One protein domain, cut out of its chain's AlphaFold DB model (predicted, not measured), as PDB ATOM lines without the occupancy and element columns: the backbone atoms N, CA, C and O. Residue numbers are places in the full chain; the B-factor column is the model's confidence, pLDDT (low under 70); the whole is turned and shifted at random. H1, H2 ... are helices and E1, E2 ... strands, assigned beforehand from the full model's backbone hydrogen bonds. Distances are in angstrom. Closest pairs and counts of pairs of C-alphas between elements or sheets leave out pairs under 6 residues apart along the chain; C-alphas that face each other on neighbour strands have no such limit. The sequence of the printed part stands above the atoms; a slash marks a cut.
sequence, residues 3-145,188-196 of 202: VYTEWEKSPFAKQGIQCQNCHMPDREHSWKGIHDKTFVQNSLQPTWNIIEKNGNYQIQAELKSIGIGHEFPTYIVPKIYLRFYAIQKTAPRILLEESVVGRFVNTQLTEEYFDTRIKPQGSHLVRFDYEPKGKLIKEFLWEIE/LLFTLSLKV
ATOM      1  N   VAL A   3     230.130 201.451 162.910       93.44
ATOM      2  CA  VAL A   3     228.988 201.679 163.819       93.44
ATOM      3  C   VAL A   3     227.656 201.839 163.088       93.44
ATOM      4  O   VAL A   3     226.637 201.315 163.528       93.44
ATOM      5  N   TYR A   4     227.648 202.533 161.944       95.12
ATOM      6  CA  TYR A   4     226.433 202.662 161.137       95.12
ATOM      7  C   TYR A   4     225.985 201.295 160.612       95.12
ATOM      8  O   TYR A   4     224.807 200.971 160.673       95.12
ATOM      9  N   THR A   5     226.922 200.470 160.140       95.50
ATOM     10  CA  THR A   5     226.623 199.126 159.632       95.50
ATOM     11  C   THR A   5     226.192 198.171 160.750       95.50
ATOM     12  O   THR A   5     225.322 197.330 160.526       95.50
ATOM     13  N   GLU A   6     226.769 198.287 161.949       95.81
ATOM     14  CA  GLU A   6     226.309 197.571 163.148       95.81
ATOM     15  C   GLU A   6     224.855 197.946 163.478       95.81
ATOM     16  O   GLU A   6     224.011 197.061 163.642       95.81
ATOM     17  N   TRP A   7     224.547 199.248 163.492       97.25
ATOM     18  CA  TRP A   7     223.198 199.764 163.722       97.25
ATOM     19  C   TRP A   7     222.202 199.330 162.654       97.25
ATOM     20  O   TRP A   7     221.135 198.819 162.995       97.25
ATOM     21  N   GLU A   8     222.553 199.465 161.380       97.00
ATOM     22  CA  GLU A   8     221.698 199.135 160.237       97.00
ATOM     23  C   GLU A   8     221.258 197.664 160.259       97.00
ATOM     24  O   GLU A   8     220.127 197.329 159.904       97.00
ATOM     25  N   LYS A   9     222.130 196.772 160.745       95.25
ATOM     26  CA  LYS A   9     221.840 195.338 160.894       95.25
ATOM     27  C   LYS A   9     221.033 195.004 162.152       95.25
ATOM     28  O   LYS A   9     220.536 193.881 162.275       95.25
ATOM     29  N   SER A  10     220.905 195.938 163.088       96.31
ATOM     30  CA  SER A  10     220.256 195.716 164.378       96.31
ATOM     31  C   SER A  10     218.721 195.782 164.297       96.31
ATOM     32  O   SER A  10     218.147 196.333 163.351       96.31
ATOM     33  N   PRO A  11     218.008 195.282 165.323       95.69
ATOM     34  CA  PRO A  11     216.575 195.530 165.472       95.69
ATOM     35  C   PRO A  11     216.209 197.020 165.578       95.69
ATOM     36  O   PRO A  11     215.098 197.386 165.206       95.69
ATOM     37  N   PHE A  12     217.122 197.877 166.045       97.00
ATOM     38  CA  PHE A  12     216.859 199.302 166.267       97.00
ATOM     39  C   PHE A  12     216.629 200.036 164.945       97.00
ATOM     40  O   PHE A  12     215.649 200.770 164.826       97.00
ATOM     41  N   ALA A  13     217.447 199.761 163.921       97.00
ATOM     42  CA  ALA A  13     217.235 200.309 162.581       97.00
ATOM     43  C   ALA A  13     215.887 199.870 161.993       97.00
ATOM     44  O   ALA A  13     215.139 200.692 161.466       97.00
ATOM     45  N   LYS A  14     215.520 198.590 162.161       95.69
ATOM     46  CA  LYS A  14     214.224 198.051 161.701       95.69
ATOM     47  C   LYS A  14     213.025 198.694 162.403       95.69
ATOM     48  O   LYS A  14     211.954 198.781 161.816       95.69
ATOM     49  N   GLN A  15     213.206 199.131 163.646       96.94
ATOM     50  CA  GLN A  15     212.196 199.837 164.440       96.94
ATOM     51  C   GLN A  15     212.212 201.357 164.208       96.94
ATOM     52  O   GLN A  15     211.432 202.077 164.824       96.94
ATOM     53  N   GLY A  16     213.093 201.862 163.339       96.62
ATOM     54  CA  GLY A  16     213.234 203.291 163.069       96.62
ATOM     55  C   GLY A  16     213.884 204.084 164.205       96.62
ATOM     56  O   GLY A  16     213.853 205.312 164.157       96.62
ATOM     57  N   ILE A  17     214.486 203.417 165.198       96.75
ATOM     58  CA  ILE A  17     215.198 204.068 166.302       96.75
ATOM     59  C   ILE A  17     216.543 204.567 165.773       96.75
ATOM     60  O   ILE A  17     217.447 203.785 165.477       96.75
ATOM     61  N   GLN A  18     216.658 205.882 165.653       95.56
ATOM     62  CA  GLN A  18     217.839 206.590 165.179       95.56
ATOM     63  C   GLN A  18     218.812 206.881 166.322       95.56
ATOM     64  O   GLN A  18     218.443 206.891 167.498       95.56
ATOM     65  N   CYS A  19     220.054 207.216 165.974       95.62
ATOM     66  CA  CYS A  19     221.094 207.587 166.935       95.62
ATOM     67  C   CYS A  19     220.630 208.705 167.887       95.62
ATOM     68  O   CYS A  19     220.857 208.645 169.093       95.62
ATOM     69  N   GLN A  20     219.932 209.709 167.352       95.62
ATOM     70  CA  GLN A  20     219.439 210.866 168.098       95.62
ATOM     71  C   GLN A  20     218.386 210.480 169.141       95.62
ATOM     72  O   GLN A  20     218.313 211.132 170.174       95.62
ATOM     73  N   ASN A  21     217.604 209.415 168.918       95.12
ATOM     74  CA  ASN A  21     216.607 208.977 169.897       95.12
ATOM     75  C   ASN A  21     217.254 208.581 171.231       95.12
ATOM     76  O   ASN A  21     216.660 208.815 172.279       95.12
ATOM     77  N   CYS A  22     218.469 208.021 171.194       94.81
ATOM     78  CA  CYS A  22     219.195 207.591 172.389       94.81
ATOM     79  C   CYS A  22     220.224 208.630 172.861       94.81
ATOM     80  O   CYS A  22     220.318 208.905 174.054       94.81
ATOM     81  N   HIS A  23     221.002 209.205 171.940       96.31
ATOM     82  CA  HIS A  23     222.120 210.095 172.276       96.31
ATOM     83  C   HIS A  23     221.706 211.562 172.456       96.31
ATOM     84  O   HIS A  23     222.450 212.330 173.065       96.31
ATOM     85  N   MET A  24     220.530 211.950 171.951       95.88
ATOM     86  CA  MET A  24     219.972 213.304 172.033       95.88
ATOM     87  C   MET A  24     218.490 213.274 172.463       95.88
ATOM     88  O   MET A  24     217.625 213.785 171.734       95.88
ATOM     89  N   PRO A  25     218.159 212.641 173.608       92.31
ATOM     90  CA  PRO A  25     216.777 212.574 174.072       92.31
ATOM     91  C   PRO A  25     216.226 213.992 174.245       92.31
ATOM     92  O   PRO A  25     216.964 214.911 174.589       92.31
ATOM     93  N   ASP A  26     214.950 214.191 173.914       92.44
ATOM     94  CA  ASP A  26     214.279 215.497 174.009       92.44
ATOM     95  C   ASP A  26     214.969 216.633 173.226       92.44
ATOM     96  O   ASP A  26     214.779 217.815 173.507       92.44
ATOM     97  N   ARG A  27     215.742 216.276 172.184       91.12
ATOM     98  CA  ARG A  27     216.574 217.195 171.381       91.12
ATOM     99  C   ARG A  27     217.688 217.870 172.189       91.12
ATOM    100  O   ARG A  27     218.251 218.879 171.749       91.12
ATOM    101  N   GLU A  28     218.042 217.317 173.344       92.69
ATOM    102  CA  GLU A  28     219.222 217.730 174.088       92.69
ATOM    103  C   GLU A  28     220.482 217.432 173.274       92.69
ATOM    104  O   GLU A  28     220.681 216.332 172.767       92.69
ATOM    105  N   HIS A  29     221.386 218.402 173.181       91.94
ATOM    106  CA  HIS A  29     222.666 218.232 172.489       91.94
ATOM    107  C   HIS A  29     223.752 217.721 173.448       91.94
ATOM    108  O   HIS A  29     224.905 218.136 173.367       91.94
ATOM    109  N   SER A  30     223.373 216.844 174.384       89.75
ATOM    110  CA  SER A  30     224.266 216.271 175.397       89.75
ATOM    111  C   SER A  30     225.113 215.114 174.864       89.75
ATOM    112  O   SER A  30     226.169 214.850 175.432       89.75
ATOM    113  N   TRP A  31     224.687 214.463 173.770       91.25
ATOM    114  CA  TRP A  31     225.417 213.374 173.100       91.25
ATOM    115  C   TRP A  31     225.926 212.325 174.091       91.25
ATOM    116  O   TRP A  31     227.122 212.032 174.161       91.25
ATOM    117  N   LYS A  32     224.998 211.782 174.888       95.19
ATOM    118  CA  LYS A  32     225.310 210.821 175.957       95.19
ATOM    119  C   LYS A  32     226.122 209.653 175.403       95.19
ATOM    120  O   LYS A  32     225.898 209.227 174.278       95.19
ATOM    121  N   GLY A  33     227.065 209.118 176.166       96.38
ATOM    122  CA  GLY A  33     227.986 208.108 175.645       96.38
ATOM    123  C   GLY A  33     228.655 207.296 176.740       96.38
ATOM    124  O   GLY A  33     228.178 207.251 177.868       96.38
ATOM    125  N   ILE A  34     229.779 206.661 176.407       98.00
ATOM    126  CA  ILE A  34     230.490 205.751 177.316       98.00
ATOM    127  C   ILE A  34     231.019 206.441 178.586       98.00
ATOM    128  O   ILE A  34     231.195 205.782 179.603       98.00
ATOM    129  N   HIS A  35     231.224 207.762 178.568       97.81
ATOM    130  CA  HIS A  35     231.591 208.548 179.755       97.81
ATOM    131  C   HIS A  35     230.396 208.901 180.660       97.81
ATOM    132  O   HIS A  35     230.606 209.339 181.789       97.81
ATOM    133  N   ASP A  36     229.153 208.704 180.210       97.88
ATOM    134  CA  ASP A  36     227.951 208.902 181.025       97.88
ATOM    135  C   ASP A  36     227.545 207.573 181.678       97.88
ATOM    136  O   ASP A  36     226.912 206.710 181.065       97.88
ATOM    137  N   LYS A  37     227.900 207.415 182.958       98.06
ATOM    138  CA  LYS A  37     227.591 206.210 183.737       98.06
ATOM    139  C   LYS A  37     226.100 205.867 183.725       98.06
ATOM    140  O   LYS A  37     225.762 204.699 183.559       98.06
ATOM    141  N   THR A  38     225.217 206.848 183.902       97.31
ATOM    142  CA  THR A  38     223.770 206.590 184.005       97.31
ATOM    143  C   THR A  38     223.223 206.107 182.665       97.31
ATOM    144  O   THR A  38     222.431 205.167 182.611       97.31
ATOM    145  N   PHE A  39     223.689 206.709 181.571       97.38
ATOM    146  CA  PHE A  39     223.339 206.287 180.219       97.38
ATOM    147  C   PHE A  39     223.752 204.834 179.940       97.38
ATOM    148  O   PHE A  39     222.942 204.039 179.456       97.38
ATOM    149  N   VAL A  40     224.980 204.460 180.309       98.44
ATOM    150  CA  VAL A  40     225.474 203.086 180.138       98.44
ATOM    151  C   VAL A  40     224.731 202.105 181.050       98.44
ATOM    152  O   VAL A  40     224.339 201.034 180.588       98.44
ATOM    153  N   GLN A  41     224.464 202.472 182.310       98.25
ATOM    154  CA  GLN A  41     223.722 201.631 183.262       98.25
ATOM    155  C   GLN A  41     222.324 201.292 182.738       98.25
ATOM    156  O   GLN A  41     221.916 200.137 182.787       98.25
ATOM    157  N   ASN A  42     221.614 202.268 182.173       97.88
ATOM    158  CA  ASN A  42     220.261 202.065 181.648       97.88
ATOM    159  C   ASN A  42     220.218 201.234 180.356       97.88
ATOM    160  O   ASN A  42     219.143 200.830 179.916       97.88
ATOM    161  N   SER A  43     221.372 200.982 179.737       97.81
ATOM    162  CA  SER A  43     221.470 200.283 178.455       97.81
ATOM    163  C   SER A  43     221.865 198.810 178.594       97.81
ATOM    164  O   SER A  43     221.884 198.079 177.596       97.81
ATOM    165  N   LEU A  44     222.160 198.365 179.819       98.56
ATOM    166  CA  LEU A  44     222.687 197.041 180.128       98.56
ATOM    167  C   LEU A  44     221.923 196.383 181.273       98.56
ATOM    168  O   LEU A  44     221.463 197.042 182.201       98.56
ATOM    169  N   GLN A  45     221.852 195.059 181.232       98.62
ATOM    170  CA  GLN A  45     221.227 194.258 182.273       98.62
ATOM    171  C   GLN A  45     222.187 193.157 182.735       98.62
ATOM    172  O   GLN A  45     222.382 192.179 182.008       98.62
ATOM    173  N   PRO A  46     222.800 193.290 183.923       98.50
ATOM    174  CA  PRO A  46     223.557 192.209 184.529       98.50
ATOM    175  C   PRO A  46     222.618 191.217 185.226       98.50
ATOM    176  O   PRO A  46     221.754 191.606 186.012       98.50
ATOM    177  N   THR A  47     222.815 189.926 184.981       98.12
ATOM    178  CA  THR A  47     222.186 188.843 185.744       98.12
ATOM    179  C   THR A  47     223.238 187.818 186.141       98.12
ATOM    180  O   THR A  47     224.239 187.633 185.453       98.12
ATOM    181  N   TRP A  48     223.054 187.168 187.286       96.81
ATOM    182  CA  TRP A  48     223.958 186.113 187.725       96.81
ATOM    183  C   TRP A  48     223.273 185.152 188.682       96.81
ATOM    184  O   TRP A  48     222.271 185.482 189.317       96.81
ATOM    185  N   ASN A  49     223.840 183.959 188.769       94.38
ATOM    186  CA  ASN A  49     223.426 182.902 189.663       94.38
ATOM    187  C   ASN A  49     224.659 182.154 190.175       94.38
ATOM    188  O   ASN A  49     225.636 181.969 189.443       94.38
ATOM    189  N   ILE A  50     224.589 181.698 191.423       93.38
ATOM    190  CA  ILE A  50     225.626 180.881 192.046       93.38
ATOM    191  C   ILE A  50     224.961 179.651 192.643       93.38
ATOM    192  O   ILE A  50     224.013 179.765 193.415       93.38
ATOM    193  N   ILE A  51     225.479 178.477 192.294       92.56
ATOM    194  CA  ILE A  51     224.988 177.197 192.797       92.56
ATOM    195  C   ILE A  51     226.088 176.564 193.642       92.56
ATOM    196  O   ILE A  51     227.174 176.295 193.137       92.56
ATOM    197  N   GLU A  52     225.805 176.302 194.916       90.56
ATOM    198  CA  GLU A  52     226.704 175.535 195.779       90.56
ATOM    199  C   GLU A  52     226.424 174.030 195.639       90.56
ATOM    200  O   GLU A  52     225.282 173.582 195.760       90.56
ATOM    201  N   LYS A  53     227.466 173.236 195.382       88.38
ATOM    202  CA  LYS A  53     227.424 171.770 195.326       88.38
ATOM    203  C   LYS A  53     228.632 171.195 196.052       88.38
ATOM    204  O   LYS A  53     229.762 171.361 195.603       88.38
ATOM    205  N   ASN A  54     228.393 170.479 197.152       87.31
ATOM    206  CA  ASN A  54     229.436 169.822 197.953       87.31
ATOM    207  C   ASN A  54     230.578 170.773 198.376       87.31
ATOM    208  O   ASN A  54     231.744 170.389 198.358       87.31
ATOM    209  N   GLY A  55     230.252 172.026 198.715       86.25
ATOM    210  CA  GLY A  55     231.229 173.054 199.090       86.25
ATOM    211  C   GLY A  55     231.953 173.733 197.920       86.25
ATOM    212  O   GLY A  55     232.736 174.651 198.161       86.25
ATOM    213  N   ASN A  56     231.681 173.331 196.674       91.88
ATOM    214  CA  ASN A  56     232.123 174.028 195.466       91.88
ATOM    215  C   ASN A  56     231.028 174.962 194.961       91.88
ATOM    216  O   ASN A  56     229.842 174.666 195.094       91.88
ATOM    217  N   TYR A  57     231.424 176.061 194.332       94.25
ATOM    218  CA  TYR A  57     230.498 177.037 193.770       94.25
ATOM    219  C   TYR A  57     230.598 177.033 192.254       94.25
ATOM    220  O   TYR A  57     231.684 177.187 191.712       94.25
ATOM    221  N   GLN A  58     229.462 176.912 191.583       95.75
ATOM    222  CA  GLN A  58     229.339 177.115 190.146       95.75
ATOM    223  C   GLN A  58     228.728 178.494 189.907       95.75
ATOM    224  O   GLN A  58     227.600 178.751 190.335       95.75
ATOM    225  N   ILE A  59     229.464 179.378 189.238       96.31
ATOM    226  CA  ILE A  59     229.041 180.748 188.949       96.31
ATOM    227  C   ILE A  59     228.643 180.829 187.477       96.31
ATOM    228  O   ILE A  59     229.391 180.415 186.591       96.31
ATOM    229  N   GLN A  60     227.473 181.405 187.210       97.50
ATOM    230  CA  GLN A  60     227.051 181.800 185.871       97.50
ATOM    231  C   GLN A  60     226.565 183.243 185.903       97.50
ATOM    232  O   GLN A  60     225.645 183.572 186.646       97.50
ATOM    233  N   ALA A  61     227.144 184.084 185.058       98.00
ATOM    234  CA  ALA A  61     226.768 185.478 184.918       98.00
ATOM    235  C   ALA A  61     226.587 185.864 183.451       98.00
ATOM    236  O   ALA A  61     227.180 185.269 182.549       98.00
ATOM    237  N   GLU A  62     225.755 186.870 183.230       98.62
ATOM    238  CA  GLU A  62     225.394 187.400 181.928       98.62
ATOM    239  C   GLU A  62     225.315 188.922 181.997       98.62
ATOM    240  O   GLU A  62     224.549 189.475 182.785       98.62
ATOM    241  N   LEU A  63     226.067 189.605 181.134       98.81
ATOM    242  CA  LEU A  63     225.858 191.021 180.859       98.81
ATOM    243  C   LEU A  63     225.143 191.158 179.516       98.81
ATOM    244  O   LEU A  63     225.731 190.879 178.470       98.81
ATOM    245  N   LYS A  64     223.878 191.577 179.548       98.75
ATOM    246  CA  LYS A  64     223.035 191.707 178.359       98.75
ATOM    247  C   LYS A  64     222.929 193.154 177.890       98.75
ATOM    248  O   LYS A  64     222.694 194.056 178.694       98.75
ATOM    249  N   SER A  65     223.031 193.364 176.581       98.25
ATOM    250  CA  SER A  65     222.658 194.619 175.926       98.25
ATOM    251  C   SER A  65     221.143 194.697 175.786       98.25
ATOM    252  O   SER A  65     220.536 193.825 175.170       98.25
ATOM    253  N   ILE A  66     220.524 195.733 176.355       97.50
ATOM    254  CA  ILE A  66     219.065 195.934 176.292       97.50
ATOM    255  C   ILE A  66     218.674 197.212 175.546       97.50
ATOM    256  O   ILE A  66     217.594 197.260 174.959       97.50
ATOM    257  N   GLY A  67     219.554 198.218 175.515       95.31
ATOM    258  CA  GLY A  67     219.272 199.550 174.965       95.31
ATOM    259  C   GLY A  67     220.252 200.027 173.891       95.31
ATOM    260  O   GLY A  67     220.283 201.218 173.600       95.31
ATOM    261  N   ILE A  68     221.070 199.135 173.321       97.69
ATOM    262  CA  ILE A  68     222.185 199.519 172.443       97.69
ATOM    263  C   ILE A  68     221.955 198.979 171.034       97.69
ATOM    264  O   ILE A  68     221.835 197.770 170.828       97.69
ATOM    265  N   GLY A  69     221.891 199.898 170.068       97.31
ATOM    266  CA  GLY A  69     221.643 199.588 168.660       97.31
ATOM    267  C   GLY A  69     222.876 199.172 167.867       97.31
ATOM    268  O   GLY A  69     222.726 198.681 166.762       97.31
ATOM    269  N   HIS A  70     224.076 199.319 168.413       97.44
ATOM    270  CA  HIS A  70     225.346 198.926 167.798       97.44
ATOM    271  C   HIS A  70     226.112 197.978 168.739       97.44
ATOM    272  O   HIS A  70     225.597 197.608 169.798       97.44
ATOM    273  N   GLU A  71     227.325 197.561 168.381       97.62
ATOM    274  CA  GLU A  71     228.111 196.709 169.278       97.62
ATOM    275  C   GLU A  71     228.591 197.491 170.511       97.62
ATOM    276  O   GLU A  71     228.890 198.685 170.431       97.62
ATOM    277  N   PHE A  72     228.621 196.843 171.678       98.31
ATOM    278  CA  PHE A  72     228.968 197.475 172.950       98.31
ATOM    279  C   PHE A  72     230.234 196.885 173.596       98.31
ATOM    280  O   PHE A  72     230.295 195.671 173.798       98.31
ATOM    281  N   PRO A  73     231.185 197.728 174.038       97.88
ATOM    282  CA  PRO A  73     231.314 199.142 173.681       97.88
ATOM    283  C   PRO A  73     231.683 199.282 172.197       97.88
ATOM    284  O   PRO A  73     232.401 198.442 171.675       97.88
ATOM    285  N   THR A  74     231.220 200.334 171.522       94.12
ATOM    286  CA  THR A  74     231.620 200.585 170.126       94.12
ATOM    287  C   THR A  74     233.053 201.118 170.053       94.12
ATOM    288  O   THR A  74     233.531 201.764 170.990       94.12
ATOM    289  N   TYR A  75     233.704 200.917 168.902       93.00
ATOM    290  CA  TYR A  75     235.107 201.248 168.627       93.00
ATOM    291  C   TYR A  75     236.112 200.412 169.440       93.00
ATOM    292  O   TYR A  75     235.768 199.505 170.190       93.00
ATOM    293  N   ILE A  76     237.397 200.723 169.261       95.69
ATOM    294  CA  ILE A  76     238.524 200.049 169.923       95.69
ATOM    295  C   ILE A  76     238.850 200.611 171.311       95.69
ATOM    296  O   ILE A  76     239.615 199.997 172.051       95.69
ATOM    297  N   VAL A  77     238.347 201.807 171.641       97.25
ATOM    298  CA  VAL A  77     238.862 202.575 172.782       97.25
ATOM    299  C   VAL A  77     238.405 201.999 174.118       97.25
ATOM    300  O   VAL A  77     239.283 201.677 174.916       97.25
ATOM    301  N   PRO A  78     237.098 201.835 174.391       98.25
ATOM    302  CA  PRO A  78     236.671 201.461 175.729       98.25
ATOM    303  C   PRO A  78     236.861 199.969 176.000       98.25
ATOM    304  O   PRO A  78     236.864 199.155 175.070       98.25
ATOM    305  N   LYS A  79     236.942 199.605 177.281       98.50
ATOM    306  CA  LYS A  79     236.798 198.221 177.760       98.50
ATOM    307  C   LYS A  79     235.862 198.164 178.948       98.50
ATOM    308  O   LYS A  79     235.768 199.107 179.732       98.50
ATOM    309  N   ILE A  80     235.196 197.027 179.084       98.75
ATOM    310  CA  ILE A  80     234.382 196.707 180.252       98.75
ATOM    311  C   ILE A  80     235.025 195.512 180.939       98.75
ATOM    312  O   ILE A  80     235.198 194.463 180.321       98.75
ATOM    313  N   TYR A  81     235.368 195.673 182.210       98.75
ATOM    314  CA  TYR A  81     235.948 194.619 183.029       98.75
ATOM    315  C   TYR A  81     234.862 194.009 183.909       98.75
ATOM    316  O   TYR A  81     234.188 194.714 184.661       98.75
ATOM    317  N   LEU A  82     234.697 192.693 183.814       98.75
ATOM    318  CA  LEU A  82     233.763 191.893 184.599       98.75
ATOM    319  C   LEU A  82     234.570 191.097 185.622       98.75
ATOM    320  O   LEU A  82     235.139 190.061 185.282       98.75
ATOM    321  N   ARG A  83     234.646 191.589 186.859       98.69
ATOM    322  CA  ARG A  83     235.497 191.018 187.909       98.69
ATOM    323  C   ARG A  83     234.664 190.343 188.985       98.69
ATOM    324  O   ARG A  83     233.799 190.969 189.599       98.69
ATOM    325  N   PHE A  84     234.951 189.074 189.231       98.19
ATOM    326  CA  PHE A  84     234.305 188.295 190.279       98.19
ATOM    327  C   PHE A  84     235.221 188.182 191.480       98.19
ATOM    328  O   PHE A  84     236.380 187.798 191.347       98.19
ATOM    329  N   TYR A  85     234.687 188.460 192.661       97.19
ATOM    330  CA  TYR A  85     235.418 188.335 193.907       97.19
ATOM    331  C   TYR A  85     234.700 187.424 194.898       97.19
ATOM    332  O   TYR A  85     233.474 187.419 194.979       97.19
ATOM    333  N   ALA A  86     235.474 186.722 195.722       95.19
ATOM    334  CA  ALA A  86     234.996 186.135 196.970       95.19
ATOM    335  C   ALA A  86     235.476 186.968 198.160       95.19
ATOM    336  O   ALA A  86     236.671 187.235 198.301       95.19
ATOM    337  N   ILE A  87     234.565 187.327 199.058       93.12
ATOM    338  CA  ILE A  87     234.873 187.896 200.370       93.12
ATOM    339  C   ILE A  87     234.881 186.769 201.396       93.12
ATOM    340  O   ILE A  87     233.910 186.025 201.548       93.12
ATOM    341  N   GLN A  88     235.970 186.674 202.150       87.94
ATOM    342  CA  GLN A  88     236.131 185.704 203.230       87.94
ATOM    343  C   GLN A  88     235.818 186.351 204.577       87.94
ATOM    344  O   GLN A  88     235.931 187.565 204.734       87.94
ATOM    345  N   LYS A  89     235.430 185.552 205.578       76.94
ATOM    346  CA  LYS A  89     235.128 186.086 206.924       76.94
ATOM    347  C   LYS A  89     236.315 186.801 207.579       76.94
ATOM    348  O   LYS A  89     236.101 187.714 208.367       76.94
ATOM    349  N   THR A  90     237.535 186.366 207.280       72.56
ATOM    350  CA  THR A  90     238.760 186.767 207.987       72.56
ATOM    351  C   THR A  90     239.837 187.342 207.065       72.56
ATOM    352  O   THR A  90     240.926 187.652 207.536       72.56
ATOM    353  N   ALA A  91     239.561 187.473 205.765       72.62
ATOM    354  CA  ALA A  91     240.561 187.819 204.757       72.62
ATOM    355  C   ALA A  91     240.028 188.881 203.774       72.62
ATOM    356  O   ALA A  91     238.809 189.032 203.643       72.62
ATOM    357  N   PRO A  92     240.919 189.608 203.071       81.94
ATOM    358  CA  PRO A  92     240.516 190.531 202.014       81.94
ATOM    359  C   PRO A  92     239.798 189.796 200.873       81.94
ATOM    360  O   PRO A  92     239.896 188.574 200.734       81.94
ATOM    361  N   ARG A  93     239.077 190.555 200.040       91.88
ATOM    362  CA  ARG A  93     238.435 190.015 198.834       91.88
ATOM    363  C   ARG A  93     239.476 189.381 197.902       91.88
ATOM    364  O   ARG A  93     240.556 189.936 197.718       91.88
ATOM    365  N   ILE A  94     239.138 188.245 197.301       93.75
ATOM    366  CA  ILE A  94     239.991 187.502 196.364       93.75
ATOM    367  C   ILE A  94     239.369 187.588 194.978       93.75
ATOM    368  O   ILE A  94     238.193 187.264 194.850       93.75
ATOM    369  N   LEU A  95     240.139 187.999 193.968       96.44
ATOM    370  CA  LEU A  95     239.717 187.923 192.566       96.44
ATOM    371  C   LEU A  95     239.655 186.451 192.145       96.44
ATOM    372  O   LEU A  95     240.638 185.728 192.290       96.44
ATOM    373  N   LEU A  96     238.492 186.022 191.671       96.50
ATOM    374  CA  LEU A  96     238.240 184.662 191.200       96.50
ATOM    375  C   LEU A  96     238.382 184.562 189.686       96.50
ATOM    376  O   LEU A  96     238.949 183.595 189.196       96.50
ATOM    377  N   GLU A  97     237.851 185.557 188.978       97.94
ATOM    378  CA  GLU A  97     237.775 185.587 187.521       97.94
ATOM    379  C   GLU A  97     237.713 187.039 187.031       97.94
ATOM    380  O   GLU A  97     237.111 187.898 187.691       97.94
ATOM    381  N   GLU A  98     238.303 187.301 185.867       98.25
ATOM    382  CA  GLU A  98     238.182 188.558 185.136       98.25
ATOM    383  C   GLU A  98     237.897 188.276 183.661       98.25
ATOM    384  O   GLU A  98     238.680 187.643 182.960       98.25
ATOM    385  N   SER A  99     236.787 188.816 183.162       98.00
ATOM    386  CA  SER A  99     236.470 188.800 181.736       98.00
ATOM    387  C   SER A  99     236.428 190.219 181.181       98.00
ATOM    388  O   SER A  99     235.994 191.146 181.868       98.00
ATOM    389  N   VAL A 100     236.861 190.392 179.932       98.06
ATOM    390  CA  VAL A 100     236.922 191.698 179.265       98.06
ATOM    391  C   VAL A 100     235.978 191.718 178.069       98.06
ATOM    392  O   VAL A 100     236.047 190.850 177.197       98.06
ATOM    393  N   VAL A 101     235.117 192.735 178.017       98.75
ATOM    394  CA  VAL A 101     234.251 193.041 176.873       98.75
ATOM    395  C   VAL A 101     234.834 194.227 176.113       98.75
ATOM    396  O   VAL A 101     235.005 195.315 176.670       98.75
ATOM    397  N   GLY A 102     235.116 194.022 174.830       98.00
ATOM    398  CA  GLY A 102     235.551 195.068 173.914       98.00
ATOM    399  C   GLY A 102     236.372 194.524 172.753       98.00
ATOM    400  O   GLY A 102     236.677 193.334 172.684       98.00
ATOM    401  N   ARG A 103     236.761 195.423 171.851       96.88
ATOM    402  CA  ARG A 103     237.708 195.112 170.784       96.88
ATOM    403  C   ARG A 103     239.120 195.436 171.237       96.88
ATOM    404  O   ARG A 103     239.411 196.576 171.609       96.88
ATOM    405  N   PHE A 104     239.987 194.437 171.223       95.25
ATOM    406  CA  PHE A 104     241.338 194.546 171.740       95.25
ATOM    407  C   PHE A 104     242.347 194.502 170.600       95.25
ATOM    408  O   PHE A 104     242.472 193.513 169.879       95.25
ATOM    409  N   VAL A 105     243.082 195.600 170.466       95.94
ATOM    410  CA  VAL A 105     244.112 195.808 169.451       95.94
ATOM    411  C   VAL A 105     245.429 196.169 170.130       95.94
ATOM    412  O   VAL A 105     245.462 196.610 171.288       95.94
ATOM    413  N   ASN A 106     246.539 196.008 169.421       95.75
ATOM    414  CA  ASN A 106     247.799 196.573 169.885       95.75
ATOM    415  C   ASN A 106     247.754 198.117 169.873       95.75
ATOM    416  O   ASN A 106     246.903 198.749 169.250       95.75
ATOM    417  N   THR A 107     248.664 198.757 170.596       95.50
ATOM    418  CA  THR A 107     248.758 200.228 170.711       95.50
ATOM    419  C   THR A 107     249.104 200.923 169.394       95.50
ATOM    420  O   THR A 107     248.761 202.091 169.216       95.50
ATOM    421  N   GLN A 108     249.725 200.197 168.460       93.62
ATOM    422  CA  GLN A 108     250.065 200.658 167.110       93.62
ATOM    423  C   GLN A 108     248.908 200.515 166.107       93.62
ATOM    424  O   GLN A 108     249.023 201.000 164.984       93.62
ATOM    425  N   LEU A 109     247.791 199.898 166.511       94.06
ATOM    426  CA  LEU A 109     246.587 199.688 165.698       94.06
ATOM    427  C   LEU A 109     246.821 198.857 164.424       94.06
ATOM    428  O   LEU A 109     246.123 199.033 163.428       94.06
ATOM    429  N   THR A 110     247.811 197.968 164.443       95.75
ATOM    430  CA  THR A 110     248.162 197.106 163.305       95.75
ATOM    431  C   THR A 110     247.615 195.691 163.434       95.75
ATOM    432  O   THR A 110     247.493 194.999 162.427       95.75
ATOM    433  N   GLU A 111     247.290 195.260 164.650       96.38
ATOM    434  CA  GLU A 111     246.842 193.901 164.938       96.38
ATOM    435  C   GLU A 111     245.654 193.923 165.899       96.38
ATOM    436  O   GLU A 111     245.690 194.585 166.940       96.38
ATOM    437  N   GLU A 112     244.607 193.183 165.536       95.56
ATOM    438  CA  GLU A 112     243.471 192.879 166.401       95.56
ATOM    439  C   GLU A 112     243.655 191.486 166.997       95.56
ATOM    440  O   GLU A 112     243.818 190.510 166.267       95.56
ATOM    441  N   TYR A 113     243.630 191.400 168.326       95.25
ATOM    442  CA  TYR A 113     243.781 190.134 169.040       95.25
ATOM    443  C   TYR A 113     242.439 189.431 169.228       95.25
ATOM    444  O   TYR A 113     242.353 188.214 169.085       95.25
ATOM    445  N   PHE A 114     241.395 190.185 169.581       95.00
ATOM    446  CA  PHE A 114     240.049 189.657 169.775       95.00
ATOM    447  C   PHE A 114     238.994 190.766 169.785       95.00
ATOM    448  O   PHE A 114     239.268 191.914 170.143       95.00
ATOM    449  N   ASP A 115     237.760 190.378 169.471       97.19
ATOM    450  CA  ASP A 115     236.564 191.205 169.586       97.19
ATOM    451  C   ASP A 115     235.502 190.456 170.399       97.19
ATOM    452  O   ASP A 115     234.926 189.463 169.948       97.19
ATOM    453  N   THR A 116     235.283 190.910 171.632       97.88
ATOM    454  CA  THR A 116     234.266 190.377 172.551       97.88
ATOM    455  C   THR A 116     233.116 191.357 172.764       97.88
ATOM    456  O   THR A 116     232.372 191.222 173.735       97.88
ATOM    457  N   ARG A 117     232.959 192.368 171.894       98.25
ATOM    458  CA  ARG A 117     231.873 193.346 172.014       98.25
ATOM    459  C   ARG A 117     230.508 192.650 171.990       98.25
ATOM    460  O   ARG A 117     230.264 191.674 171.281       98.25
ATOM    461  N   ILE A 118     229.581 193.177 172.782       98.50
ATOM    462  CA  ILE A 118     228.221 192.657 172.894       98.50
ATOM    463  C   ILE A 118     227.395 193.203 171.734       98.50
ATOM    464  O   ILE A 118     227.197 194.410 171.610       98.50
ATOM    465  N   LYS A 119     226.867 192.307 170.899       97.62
ATOM    466  CA  LYS A 119     225.954 192.671 169.807       97.62
ATOM    467  C   LYS A 119     224.650 193.290 170.337       97.62
ATOM    468  O   LYS A 119     224.257 192.999 171.467       97.62
ATOM    469  N   PRO A 120     223.918 194.072 169.523       97.50
ATOM    470  CA  PRO A 120     222.584 194.557 169.883       97.50
ATOM    471  C   PRO A 120     221.668 193.421 170.351       97.50
ATOM    472  O   PRO A 120     221.539 192.414 169.654       97.50
ATOM    473  N   GLN A 121     221.036 193.575 171.521       96.38
ATOM    474  CA  GLN A 121     220.208 192.540 172.177       96.38
ATOM    475  C   GLN A 121     220.944 191.232 172.540       96.38
ATOM    476  O   GLN A 121     220.316 190.263 172.973       96.38
ATOM    477  N   GLY A 122     222.266 191.193 172.359       98.12
ATOM    478  CA  GLY A 122     223.130 190.073 172.696       98.12
ATOM    479  C   GLY A 122     223.632 190.123 174.135       98.12
ATOM    480  O   GLY A 122     223.337 191.049 174.896       98.12
ATOM    481  N   SER A 123     224.441 189.124 174.474       98.44
ATOM    482  CA  SER A 123     224.924 188.895 175.830       98.44
ATOM    483  C   SER A 123     226.377 188.441 175.848       98.44
ATOM    484  O   SER A 123     226.795 187.667 174.985       98.44
ATOM    485  N   HIS A 124     227.113 188.859 176.877       98.62
ATOM    486  CA  HIS A 124     228.400 188.270 177.248       98.62
ATOM    487  C   HIS A 124     228.215 187.350 178.452       98.62
ATOM    488  O   HIS A 124     227.680 187.778 179.475       98.62
ATOM    489  N   LEU A 125     228.646 186.093 178.332       98.31
ATOM    490  CA  LEU A 125     228.473 185.072 179.366       98.31
ATOM    491  C   LEU A 125     229.803 184.772 180.053       98.31
ATOM    492  O   LEU A 125     230.802 184.523 179.384       98.31
ATOM    493  N   VAL A 126     229.791 184.711 181.384       98.06
ATOM    494  CA  VAL A 126     230.936 184.282 182.199       98.06
ATOM    495  C   VAL A 126     230.509 183.082 183.034       98.06
ATOM    496  O   VAL A 126     229.478 183.122 183.709       98.06
ATOM    497  N   ARG A 127     231.268 181.987 182.953       98.00
ATOM    498  CA  ARG A 127     230.987 180.735 183.666       98.00
ATOM    499  C   ARG A 127     232.281 180.148 184.198       98.00
ATOM    500  O   ARG A 127     233.199 179.932 183.414       98.00
ATOM    501  N   PHE A 128     232.328 179.869 185.493       97.88
ATOM    502  CA  PHE A 128     233.479 179.234 186.131       97.88
ATOM    503  C   PHE A 128     233.064 178.527 187.423       97.88
ATOM    504  O   PHE A 128     232.045 178.863 188.034       97.88
ATOM    505  N   ASP A 129     233.881 177.562 187.837       96.25
ATOM    506  CA  ASP A 129     233.744 176.871 189.114       96.25
ATOM    507  C   ASP A 129     234.786 177.402 190.104       96.25
ATOM    508  O   ASP A 129     235.921 177.716 189.738       96.25
ATOM    509  N   TYR A 130     234.412 177.486 191.376       95.19
ATOM    510  CA  TYR A 130     235.278 177.929 192.455       95.19
ATOM    511  C   TYR A 130     235.253 176.949 193.626       95.19
ATOM    512  O   TYR A 130     234.226 176.734 194.273       95.19
ATOM    513  N   GLU A 131     236.427 176.404 193.934       94.31
ATOM    514  CA  GLU A 131     236.667 175.591 195.118       94.31
ATOM    515  C   GLU A 131     237.321 176.459 196.211       94.31
ATOM    516  O   GLU A 131     238.462 176.912 196.052       94.31
ATOM    517  N   PRO A 132     236.657 176.685 197.357       89.56
ATOM    518  CA  PRO A 132     237.173 177.552 198.413       89.56
ATOM    519  C   PRO A 132     238.323 176.922 199.220       89.56
ATOM    520  O   PRO A 132     238.915 177.606 200.055       89.56
ATOM    521  N   LYS A 133     238.653 175.637 198.999       89.25
ATOM    522  CA  LYS A 133     239.742 174.887 199.663       89.25
ATOM    523  C   LYS A 133     239.746 175.056 201.189       89.25
ATOM    524  O   LYS A 133     240.757 175.412 201.792       89.25
ATOM    525  N   GLY A 134     238.581 174.859 201.807       81.44
ATOM    526  CA  GLY A 134     238.386 174.969 203.259       81.44
ATOM    527  C   GLY A 134     238.217 176.396 203.796       81.44
ATOM    528  O   GLY A 134     238.049 176.575 205.002       81.44
ATOM    529  N   LYS A 135     238.233 177.427 202.941       84.44
ATOM    530  CA  LYS A 135     237.982 178.815 203.354       84.44
ATOM    531  C   LYS A 135     236.480 179.093 203.451       84.44
ATOM    532  O   LYS A 135     235.706 178.716 202.579       84.44
ATOM    533  N   LEU A 136     236.062 179.809 204.495       87.19
ATOM    534  CA  LEU A 136     234.664 180.209 204.665       87.19
ATOM    535  C   LEU A 136     234.361 181.475 203.858       87.19
ATOM    536  O   LEU A 136     234.839 182.567 204.191       87.19
ATOM    537  N   ILE A 137     233.543 181.318 202.818       90.75
ATOM    538  CA  ILE A 137     233.065 182.421 201.984       90.75
ATOM    539  C   ILE A 137     231.879 183.094 202.674       90.75
ATOM    540  O   ILE A 137     230.961 182.433 203.150       90.75
ATOM    541  N   LYS A 138     231.932 184.421 202.767       91.38
ATOM    542  CA  LYS A 138     230.873 185.256 203.343       91.38
ATOM    543  C   LYS A 138     229.962 185.817 202.257       91.38
ATOM    544  O   LYS A 138     228.759 185.944 202.465       91.38
ATOM    545  N   GLU A 139     230.548 186.217 201.137       93.44
ATOM    546  CA  GLU A 139     229.855 186.936 200.075       93.44
ATOM    547  C   GLU A 139     230.630 186.802 198.767       93.44
ATOM    548  O   GLU A 139     231.861 186.817 198.770       93.44
ATOM    549  N   PHE A 140     229.913 186.689 197.656       95.69
ATOM    550  CA  PHE A 140     230.462 186.896 196.324       95.69
ATOM    551  C   PHE A 140     230.137 188.312 195.857       95.69
ATOM    552  O   PHE A 140     229.058 188.829 196.154       95.69
ATOM    553  N   LEU A 141     231.053 188.913 195.103       96.94
ATOM    554  CA  LEU A 141     230.851 190.181 194.413       96.94
ATOM    555  C   LEU A 141     231.072 189.997 192.920       96.94
ATOM    556  O   LEU A 141     232.038 189.354 192.514       96.94
ATOM    557  N   TRP A 142     230.230 190.633 192.123       98.31
ATOM    558  CA  TRP A 142     230.473 190.853 190.709       98.31
ATOM    559  C   TRP A 142     230.515 192.356 190.443       98.31
ATOM    560  O   TRP A 142     229.506 193.056 190.553       98.31
ATOM    561  N   GLU A 143     231.713 192.851 190.143       98.62
ATOM    562  CA  GLU A 143     231.975 194.245 189.805       98.62
ATOM    563  C   GLU A 143     232.106 194.385 188.288       98.62
ATOM    564  O   GLU A 143     232.906 193.701 187.649       98.62
ATOM    565  N   ILE A 144     231.303 195.281 187.719       98.88
ATOM    566  CA  ILE A 144     231.342 195.642 186.303       98.88
ATOM    567  C   ILE A 144     231.897 197.054 186.234       98.88
ATOM    568  O   ILE A 144     231.229 197.995 186.658       98.88
ATOM    569  N   GLU A 145     233.114 197.209 185.734       98.81
ATOM    570  CA  GLU A 145     233.800 198.494 185.611       98.81
ATOM    571  C   GLU A 145     233.929 198.880 184.141       98.81
ATOM    572  O   GLU A 145     234.273 198.050 183.301       98.81
ATOM    573  N   LEU A 188     232.868 202.380 188.253       98.69
ATOM    574  CA  LEU A 188     232.119 201.177 188.575       98.69
ATOM    575  C   LEU A 188     230.675 201.343 188.097       98.69
ATOM    576  O   LEU A 188     229.954 202.226 188.576       98.69
ATOM    577  N   LEU A 189     230.268 200.518 187.139       98.69
ATOM    578  CA  LEU A 189     228.947 200.521 186.525       98.69
ATOM    579  C   LEU A 189     227.940 199.753 187.381       98.69
ATOM    580  O   LEU A 189     226.899 200.299 187.728       98.69
ATOM    581  N   PHE A 190     228.265 198.524 187.775       98.69
ATOM    582  CA  PHE A 190     227.420 197.718 188.652       98.69
ATOM    583  C   PHE A 190     228.252 197.014 189.719       98.69
ATOM    584  O   PHE A 190     229.397 196.629 189.484       98.69
ATOM    585  N   THR A 191     227.627 196.802 190.874       98.06
ATOM    586  CA  THR A 191     228.110 195.893 191.912       98.06
ATOM    587  C   THR A 191     226.947 195.014 192.312       98.06
ATOM    588  O   THR A 191     225.966 195.497 192.875       98.06
ATOM    589  N   LEU A 192     227.043 193.730 191.996       97.38
ATOM    590  CA  LEU A 192     226.088 192.729 192.441       97.38
ATOM    591  C   LEU A 192     226.744 191.937 193.563       97.38
ATOM    592  O   LEU A 192     227.918 191.583 193.463       97.38
ATOM    593  N   SER A 193     226.004 191.677 194.636       95.12
ATOM    594  CA  SER A 193     226.513 190.888 195.749       95.12
ATOM    595  C   SER A 193     225.544 189.797 196.170       95.12
ATOM    596  O   SER A 193     224.325 189.940 196.058       95.12
ATOM    597  N   LEU A 194     226.103 188.668 196.600       93.00
ATOM    598  CA  LEU A 194     225.351 187.518 197.080       93.00
ATOM    599  C   LEU A 194     226.014 186.994 198.350       93.00
ATOM    600  O   LEU A 194     227.131 186.477 198.313       93.00
ATOM    601  N   LYS A 195     225.323 187.132 199.483       90.25
ATOM    602  CA  LYS A 195     225.781 186.600 200.771       90.25
ATOM    603  C   LYS A 195     225.591 185.087 200.820       90.25
ATOM    604  O   LYS A 195     224.606 184.569 200.303       90.25
ATOM    605  N   VAL A 196     226.521 184.405 201.480       84.62
ATOM    606  CA  VAL A 196     226.560 182.943 201.603       84.62
ATOM    607  C   VAL A 196     226.499 182.544 203.093       84.62
ATOM    608  O   VAL A 196     227.164 183.194 203.911       84.62
TER     609      VAL A 196
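What this domain is: This is residues 3 to 145 and 188 to 196 of the 202 residues of an uncharacterized protein of Leptospira terpstrae serovar Hualin str. LT 11-33 = ATCC 700639 (UniProt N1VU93). What shape is this? It is a sandwich of two twisted sheets face to face, E4 E3 E8 E9 and E1 E2 E7, with the small hairpin E5 and E6 turning off as an arm. The short helices H1, H2 and H3 make a loose head beyond one end, and H4 grazes the larger sheet. What is it built of? The printed part has 152 residues with four named helices, then nine named strands; the class is mixed, and each sheet is antiparallel in the order given. How compact is it? It is only just loose, close to compact, with a radius of gyration of the C-alphas of 18.1 A and spans of 55 by 38 by 25 A.

Where its parts are: Where is the larger sheet? E4 is residues 94 to 101, 21.1 A long; E3 is 79 to 88, 28.4 A; E8 is 137 to 145, 23.0 A; E9 is 188 to 195, 20.0 A, ending at C-alpha 195 (225.781, 186.600, 200.771). Where are the other strands? E1 is residues 44 to 53 and E2 56 to 65, 29.9 A each; E7 is 123 to 130, 22.4 A; E5 is 103 to 105 and E6 112 to 115. Where are the helices? H1, residues 3 to 8, begins at C-alpha 3 (228.988, 201.679, 163.819); H2 is 11 to 14, H3 19 to 23 and H4 37 to 41.

How they stand to each other: How is each sheet paired? In the larger, twisted sheet, N 82 and O 99 of the neighbours E3 and E4 are 2.8 A apart, N 83 and O 143 of E3 and E8 2.8 A, and N 142 and O 192 of E8 and E9 2.8 A, each pair within hydrogen-bond range. Likewise N 47 and O 62 of E1 and E2 are 2.8 A apart, N 61 and O 126 of E2 and E7 2.9 A, and N 104 and O 114 of E5 and E6 2.8 A. How do the sheets meet? The facing parts are 9.7 A centre to centre, with strands at 24 degrees; the closest C-alphas of E4 and E7, Ser 99 and Val 126, are 7.2 A apart. E4 runs on into E5 at 90 degrees. And the helices? H4 only grazes the larger sheet, the C-alphas of Gln 41 and Leu 189 being its closest to E9, 6.3 A apart. H1 and H2 are close but not clearly touching, the C-alphas of Trp 7 and Ala 13 being closest at 6.1 A; H3 is apart from both. Every O i to N i+4 pair is within hydrogen-bond range in H1, H3 and H4; H2 is too short for one.

The domain as a whole: How far does it reach? The two C-alphas farthest apart, Arg 27 and Gly 134, are 57.2 A apart. Where is it cut? Residues 146 to 187 are not printed, and C-alphas 145 and 188 are 4.3 A apart. Which links are long, and how sure is the model? H3 to H4 and E2 to E3 are long links; mean pLDDT of the printed part is 95.1, and no printed residue is under 70.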